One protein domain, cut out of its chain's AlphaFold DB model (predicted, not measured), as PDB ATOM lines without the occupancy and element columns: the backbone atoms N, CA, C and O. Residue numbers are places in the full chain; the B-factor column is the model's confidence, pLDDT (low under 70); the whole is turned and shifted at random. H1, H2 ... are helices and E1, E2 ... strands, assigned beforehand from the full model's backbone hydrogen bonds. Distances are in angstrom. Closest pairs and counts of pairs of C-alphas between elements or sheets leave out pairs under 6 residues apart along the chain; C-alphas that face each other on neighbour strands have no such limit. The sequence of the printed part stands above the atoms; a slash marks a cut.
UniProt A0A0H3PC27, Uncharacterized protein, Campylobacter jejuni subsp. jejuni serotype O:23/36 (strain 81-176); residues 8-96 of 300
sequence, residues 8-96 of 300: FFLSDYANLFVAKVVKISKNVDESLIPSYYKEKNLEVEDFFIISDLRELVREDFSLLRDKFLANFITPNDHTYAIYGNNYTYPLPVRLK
ATOM      1  N   PHE A   8     165.610 297.968 288.132       91.50
ATOM      2  CA  PHE A   8     165.651 299.251 287.442       91.50
ATOM      3  C   PHE A   8     166.725 299.211 286.363       91.50
ATOM      4  O   PHE A   8     167.890 298.955 286.663       91.50
ATOM      5  N   PHE A   9     166.327 299.408 285.110       92.38
ATOM      6  CA  PHE A   9     167.249 299.408 283.980       92.38
ATOM      7  C   PHE A   9     167.656 300.838 283.645       92.38
ATOM      8  O   PHE A   9     166.812 301.723 283.537       92.38
ATOM      9  N   LEU A  10     168.958 301.042 283.474       91.69
ATOM     10  CA  LEU A  10     169.566 302.317 283.114       91.69
ATOM     11  C   LEU A  10     170.288 302.136 281.789       91.69
ATOM     12  O   LEU A  10     171.083 301.208 281.648       91.69
ATOM     13  N   SER A  11     170.027 303.012 280.828       88.81
ATOM     14  CA  SER A  11     170.713 302.976 279.543       88.81
ATOM     15  C   SER A  11     170.928 304.374 278.993       88.81
ATOM     16  O   SER A  11     170.070 305.242 279.132       88.81
ATOM     17  N   ASP A  12     172.065 304.548 278.335       84.50
ATOM     18  CA  ASP A  12     172.424 305.705 277.518       84.50
ATOM     19  C   ASP A  12     172.517 305.324 276.024       84.50
ATOM     20  O   ASP A  12     173.256 305.938 275.257       84.50
ATOM     21  N   TYR A  13     171.774 304.285 275.620       80.19
ATOM     22  CA  TYR A  13     171.747 303.655 274.292       80.19
ATOM     23  C   TYR A  13     172.957 302.789 273.930       80.19
ATOM     24  O   TYR A  13     172.775 301.802 273.221       80.19
ATOM     25  N   ALA A  14     174.159 303.098 274.413       84.75
ATOM     26  CA  ALA A  14     175.357 302.291 274.158       84.75
ATOM     27  C   ALA A  14     175.647 301.301 275.298       84.75
ATOM     28  O   ALA A  14     176.204 300.223 275.076       84.75
ATOM     29  N   ASN A  15     175.235 301.657 276.514       91.38
ATOM     30  CA  ASN A  15     175.438 300.902 277.735       91.38
ATOM     31  C   ASN A  15     174.099 300.487 278.346       91.38
ATOM     32  O   ASN A  15     173.080 301.173 278.214       91.38
ATOM     33  N   LEU A  16     174.103 299.360 279.052       93.69
ATOM     34  CA  LEU A  16     172.954 298.888 279.813       93.69
ATOM     35  C   LEU A  16     173.402 298.434 281.191       93.69
ATOM     36  O   LEU A  16     174.244 297.541 281.324       93.69
ATOM     37  N   PHE A  17     172.753 298.983 282.207       94.88
ATOM     38  CA  PHE A  17     172.892 298.565 283.589       94.88
ATOM     39  C   PHE A  17     171.549 298.101 284.123       94.88
ATOM     40  O   PHE A  17     170.487 298.571 283.716       94.88
ATOM     41  N   VAL A  18     171.610 297.191 285.082       94.50
ATOM     42  CA  VAL A  18     170.462 296.789 285.882       94.50
ATOM     43  C   VAL A  18     170.796 297.023 287.344       94.50
ATOM     44  O   VAL A  18     171.878 296.665 287.805       94.50
ATOM     45  N   ALA A  19     169.879 297.644 288.074       94.69
ATOM     46  CA  ALA A  19     170.003 297.913 289.494       94.69
ATOM     47  C   ALA A  19     168.990 297.086 290.288       94.69
ATOM     48  O   ALA A  19     167.823 296.951 289.906       94.69
ATOM     49  N   LYS A  20     169.446 296.543 291.419       93.06
ATOM     50  CA  LYS A  20     168.619 295.770 292.347       93.06
ATOM     51  C   LYS A  20     167.901 296.719 293.299       93.06
ATOM     52  O   LYS A  20     168.487 297.146 294.301       93.06
ATOM     53  N   VAL A  21     166.644 297.037 292.999       91.25
ATOM     54  CA  VAL A  21     165.838 297.958 293.811       91.25
ATOM     55  C   VAL A  21     165.361 297.247 295.073       91.25
ATOM     56  O   VAL A  21     164.745 296.183 295.025       91.25
ATOM     57  N   VAL A  22     165.650 297.846 296.225       90.38
ATOM     58  CA  VAL A  22     165.200 297.367 297.538       90.38
ATOM     59  C   VAL A  22     163.914 298.065 297.953       90.38
ATOM     60  O   VAL A  22     163.041 297.443 298.560       90.38
ATOM     61  N   LYS A  23     163.803 299.360 297.652       89.06
ATOM     62  CA  LYS A  23     162.675 300.195 298.055       89.06
ATOM     63  C   LYS A  23     162.520 301.375 297.101       89.06
ATOM     64  O   LYS A  23     163.513 301.945 296.663       89.06
ATOM     65  N   ILE A  24     161.273 301.751 296.843       89.25
ATOM     66  CA  ILE A  24     160.907 303.025 296.221       89.25
ATOM     67  C   ILE A  24     160.291 303.889 297.322       89.25
ATOM     68  O   ILE A  24     159.508 303.387 298.134       89.25
ATOM     69  N   SER A  25     160.712 305.145 297.427       88.88
ATOM     70  CA  SER A  25     160.295 306.041 298.508       88.88
ATOM     71  C   SER A  25     160.161 307.467 298.002       88.88
ATOM     72  O   SER A  25     161.041 307.939 297.297       88.88
ATOM     73  N   LYS A  26     159.123 308.180 298.437       87.50
ATOM     74  CA  LYS A  26     158.993 309.626 298.186       87.50
ATOM     75  C   LYS A  26     159.883 310.463 299.100       87.50
ATOM     76  O   LYS A  26     160.341 311.530 298.726       87.50
ATOM     77  N   ASN A  27     160.158 309.934 300.291       84.56
ATOM     78  CA  ASN A  27     161.004 310.573 301.291       84.56
ATOM     79  C   ASN A  27     162.232 309.699 301.540       84.56
ATOM     80  O   ASN A  27     162.102 308.494 301.796       84.56
ATOM     81  N   VAL A  28     163.413 310.298 301.499       85.00
ATOM     82  CA  VAL A  28     164.674 309.672 301.906       85.00
ATOM     83  C   VAL A  28     165.400 310.598 302.867       85.00
ATOM     84  O   VAL A  28     165.056 311.771 302.985       85.00
ATOM     85  N   ASP A  29     166.375 310.050 303.585       83.00
ATOM     86  CA  ASP A  29     167.267 310.855 304.409       83.00
ATOM     87  C   ASP A  29     167.935 311.923 303.531       83.00
ATOM     88  O   ASP A  29     168.588 311.601 302.535       83.00
ATOM     89  N   GLU A  30     167.749 313.193 303.888       82.12
ATOM     90  CA  GLU A  30     168.278 314.321 303.127       82.12
ATOM     91  C   GLU A  30     169.806 314.297 303.024       82.12
ATOM     92  O   GLU A  30     170.351 314.865 302.082       82.12
ATOM     93  N   SER A  31     170.502 313.624 303.948       82.94
ATOM     94  CA  SER A  31     171.957 313.452 303.889       82.94
ATOM     95  C   SER A  31     172.425 312.573 302.723       82.94
ATOM     96  O   SER A  31     173.588 312.646 302.330       82.94
ATOM     97  N   LEU A  32     171.531 311.764 302.144       82.88
ATOM     98  CA  LEU A  32     171.806 310.941 300.965       82.88
ATOM     99  C   LEU A  32     171.588 311.702 299.653       82.88
ATOM    100  O   LEU A  32     171.998 311.226 298.594       82.88
ATOM    101  N   ILE A  33     170.922 312.856 299.709       85.00
ATOM    102  CA  ILE A  33     170.586 313.650 298.532       85.00
ATOM    103  C   ILE A  33     171.750 314.611 298.253       85.00
ATOM    104  O   ILE A  33     172.123 315.391 299.132       85.00
ATOM    105  N   PRO A  34     172.329 314.609 297.037       87.75
ATOM    106  CA  PRO A  34     173.353 315.579 296.674       87.75
ATOM    107  C   PRO A  34     172.870 317.022 296.868       87.75
ATOM    108  O   PRO A  34     171.743 317.356 296.494       87.75
ATOM    109  N   SER A  35     173.735 317.893 297.398       88.44
ATOM    110  CA  SER A  35     173.367 319.272 297.767       88.44
ATOM    111  C   SER A  35     172.751 320.059 296.607       88.44
ATOM    112  O   SER A  35     171.800 320.816 296.808       88.44
ATOM    113  N   TYR A  36     173.209 319.792 295.380       91.31
ATOM    114  CA  TYR A  36     172.730 320.470 294.179       91.31
ATOM    115  C   TYR A  36     171.228 320.291 293.915       91.31
ATOM    116  O   TYR A  36     170.650 321.133 293.234       91.31
ATOM    117  N   TYR A  37     170.577 319.236 294.424       89.56
ATOM    118  CA  TYR A  37     169.120 319.086 294.297       89.56
ATOM    119  C   TYR A  37     168.390 320.211 295.023       89.56
ATOM    120  O   TYR A  37     167.474 320.811 294.467       89.56
ATOM    121  N   LYS A  38     168.840 320.542 296.239       86.44
ATOM    122  CA  LYS A  38     168.300 321.661 297.015       86.44
ATOM    123  C   LYS A  38     168.709 322.996 296.402       86.44
ATOM    124  O   LYS A  38     167.862 323.857 296.212       86.44
ATOM    125  N   GLU A  39     169.986 323.150 296.043       91.38
ATOM    126  CA  GLU A  39     170.514 324.398 295.465       91.38
ATOM    127  C   GLU A  39     169.802 324.791 294.162       91.38
ATOM    128  O   GLU A  39     169.583 325.972 293.910       91.38
ATOM    129  N   LYS A  40     169.431 323.804 293.338       92.50
ATOM    130  CA  LYS A  40     168.744 324.011 292.056       92.50
ATOM    131  C   LYS A  40     167.226 323.845 292.137       92.50
ATOM    132  O   LYS A  40     166.577 323.901 291.098       92.50
ATOM    133  N   ASN A  41     166.676 323.632 293.334       87.62
ATOM    134  CA  ASN A  41     165.255 323.375 293.562       87.62
ATOM    135  C   ASN A  41     164.683 322.291 292.623       87.62
ATOM    136  O   ASN A  41     163.653 322.484 291.979       87.62
ATOM    137  N   LEU A  42     165.403 321.173 292.487       87.81
ATOM    138  CA  LEU A  42     164.989 320.056 291.643       87.81
ATOM    139  C   LEU A  42     163.923 319.235 292.366       87.81
ATOM    140  O   LEU A  42     164.191 318.645 293.414       87.81
ATOM    141  N   GLU A  43     162.735 319.165 291.776       84.19
ATOM    142  CA  GLU A  43     161.665 318.294 292.252       84.19
ATOM    143  C   GLU A  43     161.990 316.832 291.925       84.19
ATOM    144  O   GLU A  43     162.408 316.496 290.814       84.19
ATOM    145  N   VAL A  44     161.813 315.955 292.913       86.38
ATOM    146  CA  VAL A  44     162.005 314.509 292.768       86.38
ATOM    147  C   VAL A  44     160.689 313.820 293.079       86.38
ATOM    148  O   VAL A  44     160.171 313.946 294.186       86.38
ATOM    149  N   GLU A  45     160.159 313.084 292.103       86.69
ATOM    150  CA  GLU A  45     158.901 312.346 292.258       86.69
ATOM    151  C   GLU A  45     159.074 311.119 293.162       86.69
ATOM    152  O   GLU A  45     158.300 310.916 294.100       86.69
ATOM    153  N   ASP A  46     160.119 310.327 292.903       88.06
ATOM    154  CA  ASP A  46     160.412 309.083 293.609       88.06
ATOM    155  C   ASP A  46     161.923 308.819 293.703       88.06
ATOM    156  O   ASP A  46     162.686 309.032 292.758       88.06
ATOM    157  N   PHE A  47     162.356 308.268 294.838       88.75
ATOM    158  CA  PHE A  47     163.715 307.779 295.058       88.75
ATOM    159  C   PHE A  47     163.770 306.254 294.965       88.75
ATOM    160  O   PHE A  47     163.087 305.540 295.706       88.75
ATOM    161  N   PHE A  48     164.662 305.750 294.113       89.81
ATOM    162  CA  PHE A  48     164.960 304.326 293.985       89.81
ATOM    163  C   PHE A  48     166.163 303.965 294.858       89.81
ATOM    164  O   PHE A  48     167.305 304.299 294.548       89.81
ATOM    165  N   ILE A  49     165.915 303.254 295.955       89.38
ATOM    166  CA  ILE A  49     166.968 302.768 296.847       89.38
ATOM    167  C   ILE A  49     167.462 301.429 296.307       89.38
ATOM    168  O   ILE A  49     166.735 300.429 296.337       89.38
ATOM    169  N   ILE A  50     168.701 301.409 295.821       91.56
ATOM    170  CA  ILE A  50     169.332 300.232 295.216       91.56
ATOM    171  C   ILE A  50     170.347 299.591 296.168       91.56
ATOM    172  O   ILE A  50     170.964 300.267 296.985       91.56
ATOM    173  N   SER A  51     170.512 298.272 296.064       90.56
ATOM    174  CA  SER A  51     171.510 297.510 296.843       90.56
ATOM    175  C   SER A  51     172.702 297.027 296.025       90.56
ATOM    176  O   SER A  51     173.742 296.718 296.598       90.56
ATOM    177  N   ASP A  52     172.547 296.935 294.708       92.06
ATOM    178  CA  ASP A  52     173.593 296.506 293.786       92.06
ATOM    179  C   ASP A  52     173.308 297.074 292.391       92.06
ATOM    180  O   ASP A  52     172.162 297.413 292.068       92.06
ATOM    181  N   LEU A  53     174.350 297.161 291.572       94.19
ATOM    182  CA  LEU A  53     174.315 297.640 290.197       94.19
ATOM    183  C   LEU A  53     175.185 296.720 289.349       94.19
ATOM    184  O   LEU A  53     176.356 296.515 289.651       94.19
ATOM    185  N   ARG A  54     174.627 296.187 288.268       93.56
ATOM    186  CA  ARG A  54     175.339 295.306 287.350       93.56
ATOM    187  C   ARG A  54     175.373 295.920 285.963       93.56
ATOM    188  O   ARG A  54     174.335 296.272 285.411       93.56
ATOM    189  N   GLU A  55     176.568 296.001 285.396       93.75
ATOM    190  CA  GLU A  55     176.765 296.306 283.982       93.75
ATOM    191  C   GLU A  55     176.457 295.054 283.152       93.75
ATOM    192  O   GLU A  55     176.975 293.968 283.425       93.75
ATOM    193  N   LEU A  56     175.558 295.195 282.180       93.06
ATOM    194  CA  LEU A  56     175.145 294.126 281.269       93.06
ATOM    195  C   LEU A  56     175.768 294.299 279.887       93.06
ATOM    196  O   LEU A  56     176.129 293.309 279.251       93.06
ATOM    197  N   VAL A  57     175.876 295.548 279.436       93.19
ATOM    198  CA  VAL A  57     176.447 295.922 278.143       93.19
ATOM    199  C   VAL A  57     177.286 297.179 278.316       93.19
ATOM    200  O   VAL A  57     176.827 298.124 278.960       93.19
ATOM    201  N   ARG A  58     178.478 297.186 277.709       92.44
ATOM    202  CA  ARG A  58     179.336 298.362 277.591       92.44
ATOM    203  C   ARG A  58     179.663 298.616 276.125       92.44
ATOM    204  O   ARG A  58     180.249 297.743 275.491       92.44
ATOM    205  N   GLU A  59     179.301 299.795 275.633       92.00
ATOM    206  CA  GLU A  59     179.627 300.298 274.292       92.00
ATOM    207  C   GLU A  59     179.307 299.318 273.140       92.00
ATOM    208  O   GLU A  59     179.977 299.308 272.111       92.00
ATOM    209  N   ASP A  60     178.255 298.504 273.285       91.56
ATOM    210  CA  ASP A  60     177.824 297.532 272.269       91.56
ATOM    211  C   ASP A  60     176.324 297.671 271.993       91.56
ATOM    212  O   ASP A  60     175.466 296.971 272.542       91.56
ATOM    213  N   PHE A  61     176.010 298.615 271.106       89.75
ATOM    214  CA  PHE A  61     174.638 298.916 270.706       89.75
ATOM    215  C   PHE A  61     173.914 297.703 270.103       89.75
ATOM    216  O   PHE A  61     172.720 297.515 270.341       89.75
ATOM    217  N   SER A  62     174.621 296.871 269.330       90.44
ATOM    218  CA  SER A  62     174.010 295.720 268.655       90.44
ATOM    219  C   SER A  62     173.566 294.679 269.678       90.44
ATOM    220  O   SER A  62     172.412 294.252 269.660       90.44
ATOM    221  N   LEU A  63     174.437 294.346 270.639       92.50
ATOM    222  CA  LEU A  63     174.101 293.443 271.738       92.50
ATOM    223  C   LEU A  63     172.945 293.987 272.586       92.50
ATOM    224  O   LEU A  63     172.026 293.244 272.938       92.50
ATOM    225  N   LEU A  64     172.977 295.279 272.914       91.19
ATOM    226  CA  LEU A  64     171.930 295.937 273.692       91.19
ATOM    227  C   LEU A  64     170.565 295.826 273.000       91.19
ATOM    228  O   LEU A  64     169.596 295.373 273.620       91.19
ATOM    229  N   ARG A  65     170.500 296.199 271.715       90.06
ATOM    230  CA  ARG A  65     169.276 296.180 270.904       90.06
ATOM    231  C   ARG A  65     168.743 294.761 270.727       90.06
ATOM    232  O   ARG A  65     167.581 294.507 271.044       90.06
ATOM    233  N   ASP A  66     169.585 293.855 270.238       90.44
ATOM    234  CA  ASP A  66     169.146 292.548 269.739       90.44
ATOM    235  C   ASP A  66     168.878 291.544 270.859       90.44
ATOM    236  O   ASP A  66     168.044 290.654 270.697       90.44
ATOM    237  N   LYS A  67     169.551 291.688 272.008       91.06
ATOM    238  CA  LYS A  67     169.406 290.758 273.134       91.06
ATOM    239  C   LYS A  67     168.542 291.315 274.256       91.06
ATOM    240  O   LYS A  67     167.597 290.661 274.687       91.06
ATOM    241  N   PHE A  68     168.883 292.491 274.778       91.75
ATOM    242  CA  PHE A  68     168.267 292.981 276.010       91.75
ATOM    243  C   PHE A  68     166.963 293.722 275.738       91.75
ATOM    244  O   PHE A  68     165.929 293.358 276.292       91.75
ATOM    245  N   LEU A  69     166.978 294.712 274.847       89.94
ATOM    246  CA  LEU A  69     165.776 295.488 274.546       89.94
ATOM    247  C   LEU A  69     164.721 294.682 273.795       89.94
ATOM    248  O   LEU A  69     163.534 294.816 274.082       89.94
ATOM    249  N   ALA A  70     165.147 293.778 272.910       90.88
ATOM    250  CA  ALA A  70     164.255 292.816 272.275       90.88
ATOM    251  C   ALA A  70     163.497 291.938 273.290       90.88
ATOM    252  O   ALA A  70     162.420 291.432 272.968       90.88
ATOM    253  N   ASN A  71     164.019 291.778 274.513       91.94
ATOM    254  CA  ASN A  71     163.371 291.045 275.599       91.94
ATOM    255  C   ASN A  71     162.381 291.905 276.411       91.94
ATOM    256  O   ASN A  71     161.664 291.375 277.255       91.94
ATOM    257  N   PHE A  72     162.312 293.220 276.198       91.88
ATOM    258  CA  PHE A  72     161.429 294.103 276.964       91.88
ATOM    259  C   PHE A  72     160.074 294.265 276.267       91.88
ATOM    260  O   PHE A  72     159.997 294.558 275.074       91.88
ATOM    261  N   ILE A  73     158.998 294.101 277.031       90.94
ATOM    262  CA  ILE A  73     157.608 294.326 276.633       90.94
ATOM    263  C   ILE A  73     157.108 295.579 277.352       90.94
ATOM    264  O   ILE A  73     157.131 295.660 278.582       90.94
ATOM    265  N   THR A  74     156.655 296.552 276.574       89.88
ATOM    266  CA  THR A  74     156.051 297.802 277.053       89.88
ATOM    267  C   THR A  74     154.614 297.581 277.559       89.88
ATOM    268  O   THR A  74     154.038 296.514 277.329       89.88
ATOM    269  N   PRO A  75     153.982 298.567 278.226       88.12
ATOM    270  CA  PRO A  75     152.598 298.438 278.696       88.12
ATOM    271  C   PRO A  75     151.574 298.167 277.586       88.12
ATOM    272  O   PRO A  75     150.548 297.557 277.854       88.12
ATOM    273  N   ASN A  76     151.882 298.560 276.345       86.81
ATOM    274  CA  ASN A  76     151.029 298.347 275.171       86.81
ATOM    275  C   ASN A  76     151.294 296.994 274.479       86.81
ATOM    276  O   ASN A  76     151.004 296.847 273.297       86.81
ATOM    277  N   ASP A  77     151.932 296.042 275.169       87.00
ATOM    278  CA  ASP A  77     152.318 294.716 274.653       87.00
ATOM    279  C   ASP A  77     153.269 294.726 273.439       87.00
ATOM    280  O   ASP A  77     153.539 293.697 272.820       87.00
ATOM    281  N   HIS A  78     153.858 295.879 273.124       86.62
ATOM    282  CA  HIS A  78     154.872 296.002 272.083       86.62
ATOM    283  C   HIS A  78     156.272 295.750 272.629       86.62
ATOM    284  O   HIS A  78     156.577 296.068 273.782       86.62
ATOM    285  N   THR A  79     157.147 295.236 271.764       86.31
ATOM    286  CA  THR A  79     158.578 295.137 272.072       86.31
ATOM    287  C   THR A  79     159.161 296.539 272.201       86.31
ATOM    288  O   THR A  79     158.888 297.400 271.365       86.31
ATOM    289  N   TYR A  80     159.958 296.767 273.240       85.56
ATOM    290  CA  TYR A  80     160.641 298.037 273.425       85.56
ATOM    291  C   TYR A  80     161.616 298.298 272.271       85.56
ATOM    292  O   TYR A  80     162.391 297.429 271.873       85.56
ATOM    293  N   ALA A  81     161.607 299.525 271.763       81.56
ATOM    294  CA  ALA A  81     162.482 299.970 270.685       81.56
ATOM    295  C   ALA A  81     163.006 301.373 270.987       81.56
ATOM    296  O   ALA A  81     162.210 302.256 271.281       81.56
ATOM    297  N   ILE A  82     164.321 301.576 270.876       73.56
ATOM    298  CA  ILE A  82     164.994 302.858 271.167       73.56
ATOM    299  C   ILE A  82     164.461 304.007 270.302       73.56
ATOM    300  O   ILE A  82     164.345 305.134 270.775       73.56
ATOM    301  N   TYR A  83     164.148 303.726 269.038       69.56
ATOM    302  CA  TYR A  83     163.732 304.728 268.062       69.56
ATOM    303  C   TYR A  83     162.256 304.577 267.695       69.56
ATOM    304  O   TYR A  83     161.707 303.475 267.702       69.56
ATOM    305  N   GLY A  84     161.637 305.697 267.318       65.62
ATOM    306  CA  GLY A  84     160.315 305.720 266.687       65.62
ATOM    307  C   GLY A  84     159.122 305.721 267.642       65.62
ATOM    308  O   GLY A  84     157.993 305.737 267.166       65.62
ATOM    309  N   ASN A  85     159.344 305.750 268.960       72.94
ATOM    310  CA  ASN A  85     158.274 305.798 269.956       72.94
ATOM    311  C   ASN A  85     158.530 306.904 270.984       72.94
ATOM    312  O   ASN A  85     159.654 307.093 271.442       72.94
ATOM    313  N   ASN A  86     157.472 307.625 271.354       77.88
ATOM    314  CA  ASN A  86     157.523 308.653 272.388       77.88
ATOM    315  C   ASN A  86     157.199 308.016 273.747       77.88
ATOM    316  O   ASN A  86     156.032 307.923 274.128       77.88
ATOM    317  N   TYR A  87     158.215 307.493 274.436       81.31
ATOM    318  CA  TYR A  87     158.038 306.939 275.779       81.31
ATOM    319  C   TYR A  87     158.164 308.018 276.849       81.31
ATOM    320  O   TYR A  87     159.057 308.862 276.801       81.31
ATOM    321  N   THR A  88     157.324 307.913 277.873       81.19
ATOM    322  CA  THR A  88     157.516 308.619 279.140       81.19
ATOM    323  C   THR A  88     158.338 307.733 280.070       81.19
ATOM    324  O   THR A  88     157.981 306.576 280.299       81.19
ATOM    325  N   TYR A  89     159.444 308.267 280.586       81.19
ATOM    326  CA  TYR A  89     160.303 307.571 281.540       81.19
ATOM    327  C   TYR A  89     160.055 308.074 282.969       81.19
ATOM    328  O   TYR A  89     159.792 309.264 283.130       81.19
ATOM    329  N   PRO A  90     160.190 307.213 283.995       83.12
ATOM    330  CA  PRO A  90     160.538 305.790 283.911       83.12
ATOM    331  C   PRO A  90     159.408 304.932 283.308       83.12
ATOM    332  O   PRO A  90     158.255 305.022 283.718       83.12
ATOM    333  N   LEU A  91     159.748 304.074 282.339       87.06
ATOM    334  CA  LEU A  91     158.788 303.217 281.635       87.06
ATOM    335  C   LEU A  91     158.726 301.830 282.304       87.06
ATOM    336  O   LEU A  91     159.738 301.123 282.303       87.06
ATOM    337  N   PRO A  92     157.574 301.389 282.842       88.88
ATOM    338  CA  PRO A  92     157.440 300.029 283.352       88.88
ATOM    339  C   PRO A  92     157.483 299.020 282.198       88.88
ATOM    340  O   PRO A  92     156.702 299.106 281.251       88.88
ATOM    341  N   VAL A  93     158.380 298.038 282.297       89.94
ATOM    342  CA  VAL A  93     158.555 296.975 281.297       89.94
ATOM    343  C   VAL A  93     158.421 295.590 281.926       89.94
ATOM    344  O   VAL A  93     158.799 295.373 283.078       89.94
ATOM    345  N   ARG A  94     157.901 294.631 281.156       90.94
ATOM    346  CA  ARG A  94     157.943 293.193 281.468       90.94
ATOM    347  C   ARG A  94     159.007 292.513 280.613       90.94
ATOM    348  O   ARG A  94     159.281 292.967 279.510       90.94
ATOM    349  N   LEU A  95     159.600 291.428 281.101       90.56
ATOM    350  CA  LEU A  95     160.530 290.620 280.304       90.56
ATOM    351  C   LEU A  95     159.758 289.514 279.567       90.56
ATOM    352  O   LEU A  95     158.878 288.906 280.176       90.56
ATOM    353  N   LYS A  96     160.076 289.243 278.292       91.81
ATOM    354  CA  LYS A  96     159.542 288.072 277.563       91.81
ATOM    355  C   LYS A  96     160.070 286.782 278.188       91.81
ATOM    356  O   LYS A  96     159.310 285.855 278.442       91.81
TER     357      LYS A  96
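What this domain is: This is residues 8 to 96 of the 300 residues of an uncharacterized protein of Campylobacter jejuni subsp. jejuni serotype O:23/36 (strain 81-176) (UniProt A0A0H3PC27). Look for a three-stranded antiparallel sheet, order E1 - E2 - E3, whose long strands E2 and E3 bend together and reach toward short helix H1 at one far end. At the other end lies helix H2, and residues 72 to 96, a long stretch with no named element, run from there, their C-alphas 6 to 19 A from the mean of all C-alphas. The 89 printed residues run E1, E2, H1, E3, H2, mixed in class, under half in named elements. The whole is loose, radius of gyration of the C-alphas 15.3 A, spanning 40 by 27 by 24 A.

Where its parts are: Find E1, residues 8 to 11, from C-alpha 8 at (165.651, 299.251, 287.442). E2, residues 16 to 25, spans 23.7 A; H1 is residues 35 to 39; E3, residues 47 to 57, spans 24.3 A. H2, residues 61 to 71, ends at (163.371, 291.045, 275.599).

How they stand to each other: E1 and E2 form a hairpin: N 10 and O 17 are 2.9 A apart. Between E2 and E3, N 18 and O 54 are 2.9 A apart. H2 only grazes the sheet, with its residues 61 to 69; the closest C-alphas of E3 and H2 are those of Val 57 and Leu 64, 6.3 A apart. H1 has its O i to N i+4 pair within hydrogen-bond range, H2 4 of 7.

The domain as a whole: The farthest C-alphas, Glu 39 and Lys 96, are 42.0 A apart. The printed part has no cut; pLDDT is under 70 at residues 83 to 84.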